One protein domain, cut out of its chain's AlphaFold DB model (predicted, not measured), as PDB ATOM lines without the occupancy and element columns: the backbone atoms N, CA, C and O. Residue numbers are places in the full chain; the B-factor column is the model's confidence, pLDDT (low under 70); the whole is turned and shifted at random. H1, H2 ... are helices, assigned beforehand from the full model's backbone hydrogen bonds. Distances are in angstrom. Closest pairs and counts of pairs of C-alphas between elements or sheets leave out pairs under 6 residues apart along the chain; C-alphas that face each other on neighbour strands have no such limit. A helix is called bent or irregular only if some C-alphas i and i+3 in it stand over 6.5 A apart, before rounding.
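AT A GLANCE: This is residues 10 to 108 of the 112 residues of an uncharacterized protein of Candidatus Azambacteria bacterium RBG_16_47_10 (UniProt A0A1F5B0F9). The longest helix, H6, stands between H1 and H4 and touches both, so that the three make a bent wall; H2 is set at a slant on the inner side of the bend, close to H1 but in touch with no helix. The short helix H3 comes straight after H2, the short H5 sits at a corner beyond one end of H4, and from the long link between H3 and H4 residues 50 to 55 stick out as a loop. The printed part has 99 residues, with six named helices in the order H1 to H6 and no named strand; its class is all helix. It is compact, with a radius of gyration of the C-alphas of 14.2 A, and spans 42 by 28 by 21 A.

HOW THE PARTS SIT: Look first at H6, residues 90 to 108, and then at H4, residues 63 to 74: they touch, with the C-alphas of Arg 74 and Ser 90 the closest at 6.7 A, and run opposite ways at a shallow tilt of 6 degrees. H6 also touches H1, residues 10 to 22; their closest C-alphas, of Val 16 and Ile 99, are 6.4 A apart, and they run opposite ways at a tilt of 37 degrees, only just steep. H2, residues 27 to 36, is close to H1 but not clearly touching, with C-alphas 20 and 30 the closest at 7.0 A. H2 and H4 are only just apart, at 8.3 A. H3, residues 38 to 41, meets H2 only through their link and is apart from H4 and H6. H5, residues 79 to 83, and H4 touch only at the corner, through residues 72 to 74 of H4; the closest C-alphas, of Leu 73 and Ser 81, are 5.2 A apart. In H2, H4, H5 and H6 every O i to N i+4 pair is within hydrogen-bond range, in H1 7 of 9 are, and H3 is too short for such a pair.

IN THESE COORDINATES: Find C-alpha 90 at (119.059, 169.646, 140.557); from there H6 runs 27.0 A to C-alpha 108 at (110.407, 190.341, 155.624). H1 begins at C-alpha 10, at (117.848, 181.685, 164.375), and measures 18.2 A; it is only just irregular, with C-alphas 14 and 17 at 6.8 A. H4 measures 16.3 A, H2 14.2 A, H5 6.0 A and H3 5.1 A.

THE WHOLE: Look at Asp 24 and Phe 53 for the two C-alphas farthest apart, 43.6 A. The printed part has no cut. The link from H3 to H4, residues 42 to 62, is long; in it residues 49 to 50 pair antiparallel with 56 to 57, and residues 50 to 55 stand free. The mean pLDDT of the printed part is 77.2, and residues 42 to 59, 81, 83 and 108 are under 70.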
ATOM      1  N   LYS A  10     119.130 181.933 163.704       82.06
ATOM      2  CA  LYS A  10     117.848 181.685 164.375       82.06
ATOM      3  C   LYS A  10     116.794 181.205 163.375       82.06
ATOM      4  O   LYS A  10     116.160 180.185 163.630       82.06
ATOM      5  N   GLU A  11     116.616 181.908 162.260       83.81
ATOM      6  CA  GLU A  11     115.667 181.508 161.206       83.81
ATOM      7  C   GLU A  11     116.081 180.206 160.538       83.81
ATOM      8  O   GLU A  11     115.231 179.362 160.267       83.81
ATOM      9  N   TRP A  12     117.386 179.996 160.364       88.38
ATOM     10  CA  TRP A  12     117.911 178.739 159.859       88.38
ATOM     11  C   TRP A  12     117.432 177.556 160.707       88.38
ATOM     12  O   TRP A  12     116.813 176.627 160.197       88.38
ATOM     13  N   LYS A  13     117.649 177.615 162.026       85.19
ATOM     14  CA  LYS A  13     117.225 176.551 162.948       85.19
ATOM     15  C   LYS A  13     115.705 176.446 163.076       85.19
ATOM     16  O   LYS A  13     115.171 175.350 163.202       85.19
ATOM     17  N   LYS A  14     114.998 177.580 163.101       83.88
ATOM     18  CA  LYS A  14     113.548 177.602 163.344       83.88
ATOM     19  C   LYS A  14     112.746 177.149 162.125       83.88
ATOM     20  O   LYS A  14     111.712 176.504 162.298       83.88
ATOM     21  N   TYR A  15     113.195 177.495 160.925       88.19
ATOM     22  CA  TYR A  15     112.430 177.316 159.698       88.19
ATOM     23  C   TYR A  15     113.184 176.467 158.671       88.19
ATOM     24  O   TYR A  15     112.713 175.384 158.336       88.19
ATOM     25  N   VAL A  16     114.379 176.885 158.245       89.75
ATOM     26  CA  VAL A  16     115.103 176.233 157.132       89.75
ATOM     27  C   VAL A  16     115.412 174.763 157.428       89.75
ATOM     28  O   VAL A  16     115.127 173.902 156.601       89.75
ATOM     29  N   GLU A  17     115.943 174.441 158.613       89.75
ATOM     30  CA  GLU A  17     116.223 173.051 159.002       89.75
ATOM     31  C   GLU A  17     114.945 172.204 158.980       89.75
ATOM     32  O   GLU A  17     114.941 171.126 158.388       89.75
ATOM     33  N   ASN A  18     113.850 172.714 159.550       89.31
ATOM     34  CA  ASN A  18     112.560 172.020 159.606       89.31
ATOM     35  C   ASN A  18     111.967 171.760 158.217       89.31
ATOM     36  O   ASN A  18     111.484 170.659 157.956       89.31
ATOM     37  N   GLU A  19     112.034 172.734 157.317       91.00
ATOM     38  CA  GLU A  19     111.542 172.563 155.951       91.00
ATOM     39  C   GLU A  19     112.429 171.611 155.138       91.00
ATOM     40  O   GLU A  19     111.914 170.791 154.382       91.00
ATOM     41  N   MET A  20     113.747 171.587 155.370       91.19
ATOM     42  CA  MET A  20     114.612 170.562 154.772       91.19
ATOM     43  C   MET A  20     114.266 169.146 155.259       91.19
ATOM     44  O   MET A  20     114.325 168.202 154.470       91.19
ATOM     45  N   TYR A  21     113.879 168.970 156.531       89.38
ATOM     46  CA  TYR A  21     113.356 167.681 157.012       89.38
ATOM     47  C   TYR A  21     112.065 167.286 156.284       89.38
ATOM     48  O   TYR A  21     111.920 166.131 155.897       89.38
ATOM     49  N   ARG A  22     111.145 168.235 156.075       89.81
ATOM     50  CA  ARG A  22     109.865 168.005 155.380       89.81
ATOM     51  C   ARG A  22     110.026 167.752 153.882       89.81
ATOM     52  O   ARG A  22     109.219 167.036 153.305       89.81
ATOM     53  N   ALA A  23     111.063 168.310 153.267       88.88
ATOM     54  CA  ALA A  23     111.387 168.140 151.852       88.88
ATOM     55  C   ALA A  23     112.271 166.904 151.567       88.88
ATOM     56  O   ALA A  23     112.930 166.829 150.520       88.88
ATOM     57  N   ASP A  24     112.307 165.945 152.499       89.56
ATOM     58  CA  ASP A  24     113.018 164.665 152.411       89.56
ATOM     59  C   ASP A  24     114.531 164.789 152.188       89.56
ATOM     60  O   ASP A  24     115.135 163.953 151.512       89.56
ATOM     61  N   PHE A  25     115.179 165.866 152.646       90.12
ATOM     62  CA  PHE A  25     116.645 165.916 152.623       90.12
ATOM     63  C   PHE A  25     117.187 164.851 153.579       90.12
ATOM     64  O   PHE A  25     116.653 164.639 154.666       90.12
ATOM     65  N   THR A  26     118.254 164.169 153.194       90.38
ATOM     66  CA  THR A  26     118.982 163.261 154.080       90.38
ATOM     67  C   THR A  26     119.827 164.055 155.077       90.38
ATOM     68  O   THR A  26     120.060 165.253 154.916       90.38
ATOM     69  N   GLU A  27     120.306 163.392 156.129       89.00
ATOM     70  CA  GLU A  27     121.222 164.010 157.098       89.00
ATOM     71  C   GLU A  27     122.482 164.561 156.422       89.00
ATOM     72  O   GLU A  27     122.820 165.726 156.609       89.00
ATOM     73  N   HIS A  28     123.098 163.773 155.538       87.50
ATOM     74  CA  HIS A  28     124.293 164.182 154.803       87.50
ATOM     75  C   HIS A  28     124.057 165.379 153.874       87.50
ATOM     76  O   HIS A  28     124.923 166.245 153.764       87.50
ATOM     77  N   GLU A  29     122.894 165.451 153.223       88.25
ATOM     78  CA  GLU A  29     122.529 166.592 152.378       88.25
ATOM     79  C   GLU A  29     122.317 167.858 153.215       88.25
ATOM     80  O   GLU A  29     122.830 168.918 152.862       88.25
ATOM     81  N   ARG A  30     121.620 167.756 154.354       89.12
ATOM     82  CA  ARG A  30     121.436 168.897 155.265       89.12
ATOM     83  C   ARG A  30     122.760 169.399 155.826       89.12
ATOM     84  O   ARG A  30     122.956 170.609 155.904       89.12
ATOM     85  N   ASP A  31     123.669 168.498 156.186       85.56
ATOM     86  CA  ASP A  31     124.996 168.865 156.679       85.56
ATOM     87  C   ASP A  31     125.839 169.541 155.596       85.56
ATOM     88  O   ASP A  31     126.508 170.536 155.872       85.56
ATOM     89  N   ALA A  32     125.777 169.048 154.354       84.50
ATOM     90  CA  ALA A  32     126.455 169.669 153.218       84.50
ATOM     91  C   ALA A  32     125.918 171.082 152.947       84.50
ATOM     92  O   ALA A  32     126.702 172.018 152.798       84.50
ATOM     93  N   VAL A  33     124.594 171.257 152.967       86.88
ATOM     94  CA  VAL A  33     123.940 172.565 152.841       86.88
ATOM     95  C   VAL A  33     124.337 173.485 153.991       86.88
ATOM     96  O   VAL A  33     124.759 174.616 153.777       86.88
ATOM     97  N   ARG A  34     124.278 173.006 155.231       85.44
ATOM     98  CA  ARG A  34     124.690 173.796 156.393       85.44
ATOM     99  C   ARG A  34     126.155 174.210 156.313       85.44
ATOM    100  O   ARG A  34     126.471 175.327 156.697       85.44
ATOM    101  N   ALA A  35     127.035 173.335 155.831       82.31
ATOM    102  CA  ALA A  35     128.444 173.648 155.620       82.31
ATOM    103  C   ALA A  35     128.636 174.697 154.512       82.31
ATOM    104  O   ALA A  35     129.449 175.602 154.677       82.31
ATOM    105  N   ALA A  36     127.857 174.608 153.431       81.06
ATOM    106  CA  ALA A  36     127.869 175.553 152.316       81.06
ATOM    107  C   ALA A  36     127.551 176.989 152.770       81.06
ATOM    108  O   ALA A  36     128.201 177.926 152.320       81.06
ATOM    109  N   PHE A  37     126.621 177.141 153.714       81.44
ATOM    110  CA  PHE A  37     126.228 178.429 154.296       81.44
ATOM    111  C   PHE A  37     126.850 178.693 155.675       81.44
ATOM    112  O   PHE A  37     126.482 179.651 156.354       81.44
ATOM    113  N   ALA A  38     127.783 177.849 156.134       77.12
ATOM    114  CA  ALA A  38     128.317 177.954 157.488       77.12
ATOM    115  C   ALA A  38     129.000 179.301 157.701       77.12
ATOM    116  O   ALA A  38     128.735 179.915 158.718       77.12
ATOM    117  N   GLY A  39     129.792 179.789 156.740       71.69
ATOM    118  CA  GLY A  39     130.452 181.096 156.837       71.69
ATOM    119  C   GLY A  39     129.471 182.261 156.991       71.69
ATOM    120  O   GLY A  39     129.708 183.148 157.805       71.69
ATOM    121  N   ASP A  40     128.339 182.210 156.288       74.50
ATOM    122  CA  ASP A  40     127.313 183.260 156.319       74.50
ATOM    123  C   ASP A  40     126.470 183.215 157.608       74.50
ATOM    124  O   ASP A  40     125.969 184.237 158.088       74.50
ATOM    125  N   LEU A  41     126.312 182.017 158.184       73.00
ATOM    126  CA  LEU A  41     125.555 181.759 159.415       73.00
ATOM    127  C   LEU A  41     126.416 181.837 160.685       73.00
ATOM    128  O   LEU A  41     125.889 182.102 161.767       73.00
ATOM    129  N   SER A  42     127.715 181.554 160.576       63.84
ATOM    130  CA  SER A  42     128.696 181.524 161.658       63.84
ATOM    131  C   SER A  42     129.531 182.800 161.655       63.84
ATOM    132  O   SER A  42     130.737 182.775 161.430       63.84
ATOM    133  N   ASP A  43     128.897 183.915 161.997       51.62
ATOM    134  CA  ASP A  43     129.602 185.006 162.668       51.62
ATOM    135  C   ASP A  43     129.266 184.927 164.160       51.62
ATOM    136  O   ASP A  43     128.400 185.613 164.705       51.62
ATOM    137  N   THR A  44     129.887 183.947 164.812       48.00
ATOM    138  CA  THR A  44     129.798 183.724 166.255       48.00
ATOM    139  C   THR A  44     131.161 183.971 166.883       48.00
ATOM    140  O   THR A  44     131.808 183.035 167.353       48.00
ATOM    141  N   SER A  45     131.600 185.233 166.911       41.00
ATOM    142  CA  SER A  45     132.592 185.653 167.914       41.00
ATOM    143  C   SER A  45     132.170 186.872 168.734       41.00
ATOM    144  O   SER A  45     132.451 186.904 169.926       41.00
ATOM    145  N   THR A  46     131.380 187.797 168.196       43.00
ATOM    146  CA  THR A  46     130.773 188.903 168.951       43.00
ATOM    147  C   THR A  46     129.524 189.326 168.197       43.00
ATOM    148  O   THR A  46     129.585 189.454 166.986       43.00
ATOM    149  N   GLY A  47     128.384 189.543 168.851       44.06
ATOM    150  CA  GLY A  47     127.111 189.856 168.179       44.06
ATOM    151  C   GLY A  47     127.075 191.116 167.297       44.06
ATOM    152  O   GLY A  47     125.999 191.462 166.831       44.06
ATOM    153  N   GLU A  48     128.199 191.786 167.061       45.50
ATOM    154  CA  GLU A  48     128.404 192.882 166.122       45.50
ATOM    155  C   GLU A  48     129.892 192.850 165.710       45.50
ATOM    156  O   GLU A  48     130.763 192.839 166.586       45.50
ATOM    157  N   MET A  49     130.216 192.836 164.410       43.25
ATOM    158  CA  MET A  49     131.532 193.308 163.958       43.25
ATOM    159  C   MET A  49     131.466 194.835 163.837       43.25
ATOM    160  O   MET A  49     130.545 195.335 163.178       43.25
ATOM    161  N   PRO A  50     132.422 195.596 164.402       41.94
ATOM    162  CA  PRO A  50     132.579 196.990 164.034       41.94
ATOM    163  C   PRO A  50     133.005 197.025 162.565       41.94
ATOM    164  O   PRO A  50     134.144 196.705 162.225       41.94
ATOM    165  N   GLY A  51     132.088 197.393 161.671       46.31
ATOM    166  CA  GLY A  51     132.463 197.721 160.303       46.31
ATOM    167  C   GLY A  51     133.536 198.814 160.321       46.31
ATOM    168  O   GLY A  51     133.523 199.686 161.191       46.31
ATOM    169  N   PHE A  52     134.437 198.813 159.335       47.91
ATOM    170  CA  PHE A  52     135.504 199.818 159.181       47.91
ATOM    171  C   PHE A  52     135.001 201.287 159.161       47.91
ATOM    172  O   PHE A  52     135.803 202.209 159.270       47.91
ATOM    173  N   PHE A  53     133.679 201.506 159.084       52.69
ATOM    174  CA  PHE A  53     132.976 202.792 159.183       52.69
ATOM    175  C   PHE A  53     131.881 202.827 160.279       52.69
ATOM    176  O   PHE A  53     130.871 203.508 160.125       52.69
ATOM    177  N   GLY A  54     132.031 202.081 161.380       43.19
ATOM    178  CA  GLY A  54     131.154 202.193 162.560       43.19
ATOM    179  C   GLY A  54     129.734 201.625 162.411       43.19
ATOM    180  O   GLY A  54     128.851 202.006 163.174       43.19
ATOM    181  N   GLY A  55     129.494 200.733 161.445       45.41
ATOM    182  CA  GLY A  55     128.210 200.041 161.275       45.41
ATOM    183  C   GLY A  55     128.244 198.606 161.804       45.41
ATOM    184  O   GLY A  55     129.198 197.879 161.530       45.41
ATOM    185  N   THR A  56     127.198 198.193 162.523       48.44
ATOM    186  CA  THR A  56     126.951 196.800 162.921       48.44
ATOM    187  C   THR A  56     126.715 195.936 161.680       48.44
ATOM    188  O   THR A  56     125.691 196.084 161.007       48.44
ATOM    189  N   ILE A  57     127.621 195.003 161.380       56.16
ATOM    190  CA  ILE A  57     127.348 193.948 160.396       56.16
ATOM    191  C   ILE A  57     126.504 192.884 161.096       56.16
ATOM    192  O   ILE A  57     126.960 192.243 162.039       56.16
ATOM    193  N   ARG A  58     125.252 192.718 160.657       59.25
ATOM    194  CA  ARG A  58     124.411 191.598 161.097       59.25
ATOM    195  C   ARG A  58     124.725 190.376 160.233       59.25
ATOM    196  O   ARG A  58     124.542 190.481 159.014       59.25
ATOM    197  N   PRO A  59     125.165 189.252 160.814       68.12
ATOM    198  CA  PRO A  59     125.344 188.018 160.064       68.12
ATOM    199  C   PRO A  59     124.015 187.450 159.582       68.12
ATOM    200  O   PRO A  59     122.954 187.712 160.158       68.12
ATOM    201  N   GLY A  60     124.093 186.669 158.515       75.88
ATOM    202  CA  GLY A  60     122.953 186.066 157.852       75.88
ATOM    203  C   GLY A  60     122.977 186.286 156.346       75.88
ATOM    204  O   GLY A  60     123.616 187.212 155.847       75.88
ATOM    205  N   ILE A  61     122.237 185.429 155.656       82.88
ATOM    206  CA  ILE A  61     122.249 185.298 154.199       82.88
ATOM    207  C   ILE A  61     121.279 186.317 153.603       82.88
ATOM    208  O   ILE A  61     120.078 186.254 153.868       82.88
ATOM    209  N   THR A  62     121.781 187.260 152.813       84.62
ATOM    210  CA  THR A  62     120.967 188.188 152.014       84.62
ATOM    211  C   THR A  62     120.400 187.509 150.765       84.62
ATOM    212  O   THR A  62     120.849 186.442 150.353       84.62
ATOM    213  N   GLU A  63     119.423 188.146 150.117       85.88
ATOM    214  CA  GLU A  63     118.876 187.651 148.845       85.88
ATOM    215  C   GLU A  63     119.944 187.551 147.737       85.88
ATOM    216  O   GLU A  63     119.926 186.606 146.949       85.88
ATOM    217  N   ASP A  64     120.901 188.481 147.701       83.69
ATOM    218  CA  ASP A  64     121.976 188.483 146.706       83.69
ATOM    219  C   ASP A  64     122.984 187.350 146.953       83.69
ATOM    220  O   ASP A  64     123.359 186.639 146.018       83.69
ATOM    221  N   GLU A  65     123.379 187.135 148.214       83.88
ATOM    222  CA  GLU A  65     124.251 186.021 148.617       83.88
ATOM    223  C   GLU A  65     123.578 184.672 148.350       83.88
ATOM    224  O   GLU A  65     124.206 183.767 147.801       83.88
ATOM    225  N   LEU A  66     122.278 184.558 148.650       87.62
ATOM    226  CA  LEU A  66     121.496 183.370 148.327       87.62
ATOM    227  C   LEU A  66     121.550 183.074 146.824       87.62
ATOM    228  O   LEU A  66     121.922 181.968 146.435       87.62
ATOM    229  N   ARG A  67     121.225 184.053 145.972       86.44
ATOM    230  CA  ARG A  67     121.236 183.876 144.509       86.44
ATOM    231  C   ARG A  67     122.613 183.464 143.995       86.44
ATOM    232  O   ARG A  67     122.699 182.578 143.145       86.44
ATOM    233  N   ALA A  68     123.682 184.073 144.509       84.81
ATOM    234  CA  ALA A  68     125.050 183.730 144.128       84.81
ATOM    235  C   ALA A  68     125.398 182.279 144.500       84.81
ATOM    236  O   ALA A  68     125.903 181.529 143.659       84.81
ATOM    237  N   THR A  69     125.069 181.857 145.723       83.69
ATOM    238  CA  THR A  69     125.319 180.490 146.193       83.69
ATOM    239  C   THR A  69     124.473 179.469 145.434       83.69
ATOM    240  O   THR A  69     125.005 178.453 144.988       83.69
ATOM    241  N   MET A  70     123.188 179.744 145.184       87.69
ATOM    242  CA  MET A  70     122.328 178.850 144.398       87.69
ATOM    243  C   MET A  70     122.804 178.720 142.948       87.69
ATOM    244  O   MET A  70     122.836 177.612 142.414       87.69
ATOM    245  N   ALA A  71     123.251 179.808 142.317       85.69
ATOM    246  CA  ALA A  71     123.848 179.748 140.984       85.69
ATOM    247  C   ALA A  71     125.112 178.868 140.964       85.69
ATOM    248  O   ALA A  71     125.287 178.062 140.050       85.69
ATOM    249  N   ALA A  72     125.957 178.964 141.996       83.50
ATOM    250  CA  ALA A  72     127.140 178.120 142.131       83.50
ATOM    251  C   ALA A  72     126.790 176.642 142.387       83.50
ATOM    252  O   ALA A  72     127.469 175.760 141.866       83.50
ATOM    253  N   LEU A  73     125.726 176.360 143.146       82.56
ATOM    254  CA  LEU A  73     125.216 175.002 143.376       82.56
ATOM    255  C   LEU A  73     124.653 174.369 142.097       82.56
ATOM    256  O   LEU A  73     124.886 173.187 141.850       82.56
ATOM    257  N   ARG A  74     123.944 175.157 141.280       84.25
ATOM    258  CA  ARG A  74     123.391 174.729 139.984       84.25
ATOM    259  C   ARG A  74     124.484 174.455 138.946       84.25
ATOM    260  O   ARG A  74     124.294 173.608 138.078       84.25
ATOM    261  N   ASP A  75     125.614 175.158 139.017       82.75
ATOM    262  CA  ASP A  75     126.750 174.919 138.128       82.75
ATOM    263  C   ASP A  75     127.643 173.781 138.649       82.75
ATOM    264  O   ASP A  75     128.527 173.981 139.482       82.75
ATOM    265  N   GLU A  76     127.468 172.581 138.089       72.12
ATOM    266  CA  GLU A  76     128.304 171.397 138.361       72.12
ATOM    267  C   GLU A  76     129.804 171.623 138.089       72.12
ATOM    268  O   GLU A  76     130.668 170.885 138.572       72.12
ATOM    269  N   ARG A  77     130.155 172.639 137.291       74.88
ATOM    270  CA  ARG A  77     131.549 172.973 136.983       74.88
ATOM    271  C   ARG A  77     132.155 173.934 137.994       74.88
ATOM    272  O   ARG A  77     133.389 174.065 137.989       74.88
ATOM    273  N   SER A  78     131.347 174.552 138.852       73.88
ATOM    274  CA  SER A  78     131.808 175.512 139.843       73.88
ATOM    275  C   SER A  78     132.720 174.843 140.874       73.88
ATOM    276  O   SER A  78     132.588 173.661 141.206       73.88
ATOM    277  N   ALA A  79     133.680 175.609 141.398       71.88
ATOM    278  CA  ALA A  79     134.532 175.137 142.489       71.88
ATOM    279  C   ALA A  79     133.701 174.773 143.732       71.88
ATOM    280  O   ALA A  79     134.052 173.845 144.453       71.88
ATOM    281  N   PHE A  80     132.577 175.464 143.929       70.00
ATOM    282  CA  PHE A  80     131.658 175.250 145.036       70.00
ATOM    283  C   PHE A  80     130.956 173.892 144.939       70.00
ATOM    284  O   PHE A  80     131.057 173.086 145.861       70.00
ATOM    285  N   SER A  81     130.351 173.589 143.787       68.19
ATOM    286  CA  SER A  81     129.690 172.304 143.534       68.19
ATOM    287  C   SER A  81     130.672 171.134 143.640       68.19
ATOM    288  O   SER A  81     130.393 170.136 144.299       68.19
ATOM    289  N   LYS A  82     131.897 171.308 143.125       70.06
ATOM    290  CA  LYS A  82     132.982 170.317 143.243       70.06
ATOM    291  C   LYS A  82     133.515 170.130 144.666       70.06
ATOM    292  O   LYS A  82     134.066 169.076 144.968       70.06
ATOM    293  N   SER A  83     133.407 171.153 145.511       68.44
ATOM    294  CA  SER A  83     133.855 171.106 146.908       68.44
ATOM    295  C   SER A  83     132.830 170.472 147.847       68.44
ATOM    296  O   SER A  83     133.188 170.039 148.944       68.44
ATOM    297  N   MET A  84     131.564 170.374 147.423       73.69
ATOM    298  CA  MET A  84     130.546 169.694 148.207       73.69
ATOM    299  C   MET A  84     130.828 168.199 148.251       73.69
ATOM    300  O   MET A  84     130.821 167.497 147.243       73.69
ATOM    301  N   ARG A  85     131.009 167.698 149.471       70.38
ATOM    302  CA  ARG A  85     131.199 166.270 149.729       70.38
ATOM    303  C   ARG A  85     130.004 165.426 149.270       70.38
ATOM    304  O   ARG A  85     130.191 164.274 148.893       70.38
ATOM    305  N   PHE A  86     128.804 166.003 149.308       75.00
ATOM    306  CA  PHE A  86     127.560 165.389 148.857       75.00
ATOM    307  C   PHE A  86     126.844 166.364 147.916       75.00
ATOM    308  O   PHE A  86     126.183 167.285 148.400       75.00
ATOM    309  N   PRO A  87     127.015 166.225 146.590       77.06
ATOM    310  CA  PRO A  87     126.334 167.087 145.638       77.06
ATOM    311  C   PRO A  87     124.828 166.822 145.677       77.06
ATOM    312  O   PRO A  87     124.383 165.674 145.652       77.06
ATOM    313  N   LEU A  88     124.047 167.897 145.737       82.19
ATOM    314  CA  LEU A  88     122.594 167.832 145.638       82.19
ATOM    315  C   LEU A  88     122.177 167.583 144.186       82.19
ATOM    316  O   LEU A  88     122.778 168.129 143.262       82.19
ATOM    317  N   SER A  89     121.111 166.809 143.981       85.75
ATOM    318  CA  SER A  89     120.462 166.745 142.668       85.75
ATOM    319  C   SER A  89     119.853 168.102 142.301       85.75
ATOM    320  O   SER A  89     119.491 168.880 143.184       85.75
ATOM    321  N   SER A  90     119.668 168.383 141.008       84.94
ATOM    322  CA  SER A  90     119.059 169.646 140.557       84.94
ATOM    323  C   SER A  90     117.687 169.898 141.198       84.94
ATOM    324  O   SER A  90     117.417 171.007 141.641       84.94
ATOM    325  N   GLU A  91     116.868 168.852 141.363       89.19
ATOM    326  CA  GLU A  91     115.573 168.943 142.053       89.19
ATOM    327  C   GLU A  91     115.727 169.359 143.527       89.19
ATOM    328  O   GLU A  91     114.943 170.152 144.048       89.19
ATOM    329  N   LYS A  92     116.746 168.840 144.223       89.75
ATOM    330  CA  LYS A  92     117.039 169.223 145.609       89.75
ATOM    331  C   LYS A  92     117.576 170.647 145.701       89.75
ATOM    332  O   LYS A  92     117.240 171.340 146.654       89.75
ATOM    333  N   VAL A  93     118.352 171.097 144.717       89.44
ATOM    334  CA  VAL A  93     118.795 172.494 144.619       89.44
ATOM    335  C   VAL A  93     117.594 173.423 144.421       89.44
ATOM    336  O   VAL A  93     117.488 174.418 145.131       89.44
ATOM    337  N   ASP A  94     116.641 173.072 143.551       90.56
ATOM    338  CA  ASP A  94     115.407 173.848 143.354       90.56
ATOM    339  C   ASP A  94     114.556 173.911 144.636       90.56
ATOM    340  O   ASP A  94     114.087 174.982 145.025       90.56
ATOM    341  N   LYS A  95     114.396 172.781 145.340       92.62
ATOM    342  CA  LYS A  95     113.692 172.735 146.636       92.62
ATOM    343  C   LYS A  95     114.392 173.575 147.699       92.62
ATOM    344  O   LYS A  95     113.729 174.280 148.454       92.62
ATOM    345  N   LEU A  96     115.720 173.505 147.762       91.88
ATOM    346  CA  LEU A  96     116.513 174.299 148.693       91.88
ATOM    347  C   LEU A  96     116.351 175.798 148.421       91.88
ATOM    348  O   LEU A  96     116.172 176.569 149.360       91.88
ATOM    349  N   GLU A  97     116.371 176.203 147.148       92.12
ATOM    350  CA  GLU A  97     116.163 177.598 146.750       92.12
ATOM    351  C   GLU A  97     114.790 178.089 147.208       92.12
ATOM    352  O   GLU A  97     114.705 179.137 147.844       92.12
ATOM    353  N   ALA A  98     113.735 177.303 146.977       92.38
ATOM    354  CA  ALA A  98     112.384 177.638 147.420       92.38
ATOM    355  C   ALA A  98     112.304 177.832 148.945       92.38
ATOM    356  O   ALA A  98     111.830 178.871 149.398       92.38
ATOM    357  N   ILE A  99     112.846 176.894 149.731       92.12
ATOM    358  CA  ILE A  99     112.852 176.979 151.203       92.12
ATOM    359  C   ILE A  99     113.571 178.246 151.683       92.12
ATOM    360  O   ILE A  99     113.081 178.951 152.566       92.12
ATOM    361  N   LEU A 100     114.742 178.550 151.123       91.19
ATOM    362  CA  LEU A 100     115.534 179.712 151.531       91.19
ATOM    363  C   LEU A 100     114.869 181.029 151.104       91.19
ATOM    364  O   LEU A 100     114.864 181.996 151.869       91.19
ATOM    365  N   HIS A 101     114.244 181.070 149.928       89.56
ATOM    366  CA  HIS A 101     113.458 182.226 149.498       89.56
ATOM    367  C   HIS A 101     112.226 182.451 150.382       89.56
ATOM    368  O   HIS A 101     111.964 183.591 150.769       89.56
ATOM    369  N   GLU A 102     111.500 181.397 150.752       88.69
ATOM    370  CA  GLU A 102     110.380 181.504 151.692       88.69
ATOM    371  C   GLU A 102     110.849 181.979 153.071       88.69
ATOM    372  O   GLU A 102     110.218 182.854 153.664       88.69
ATOM    373  N   ALA A 103     112.005 181.503 153.546       86.50
ATOM    374  CA  ALA A 103     112.608 181.973 154.793       86.50
ATOM    375  C   ALA A 103     112.904 183.484 154.758       86.50
ATOM    376  O   ALA A 103     112.618 184.194 155.723       86.50
ATOM    377  N   LEU A 104     113.430 183.992 153.635       85.19
ATOM    378  CA  LEU A 104     113.662 185.427 153.427       85.19
ATOM    379  C   LEU A 104     112.358 186.231 153.413       85.19
ATOM    380  O   LEU A 104     112.304 187.318 153.992       85.19
ATOM    381  N   ILE A 105     111.315 185.728 152.749       82.19
ATOM    382  CA  ILE A 105     110.010 186.401 152.656       82.19
ATOM    383  C   ILE A 105     109.325 186.438 154.022       82.19
ATOM    384  O   ILE A 105     108.937 187.506 154.486       82.19
ATOM    385  N   ALA A 106     109.231 185.309 154.714       75.06
ATOM    386  CA  ALA A 106     108.560 185.271 156.004       75.06
ATOM    387  C   ALA A 106     109.345 186.033 157.096       75.06
ATOM    388  O   ALA A 106     108.739 186.541 158.042       75.06
ATOM    389  N   ASN A 107     110.662 186.238 156.922       72.50
ATOM    390  CA  ASN A 107     111.406 187.212 157.723       72.50
ATOM    391  C   ASN A 107     111.069 188.676 157.359       72.50
ATOM    392  O   ASN A 107     110.899 189.504 158.254       72.50
ATOM    393  N   LYS A 108     110.892 189.008 156.064       62.75
ATOM    394  CA  LYS A 108     110.407 190.341 155.624       62.75
ATOM    395  C   LYS A 108     109.079 190.709 156.297       62.75
ATOM    396  O   LYS A 108     108.865 191.875 156.618       62.75
TER     397      LYS A 108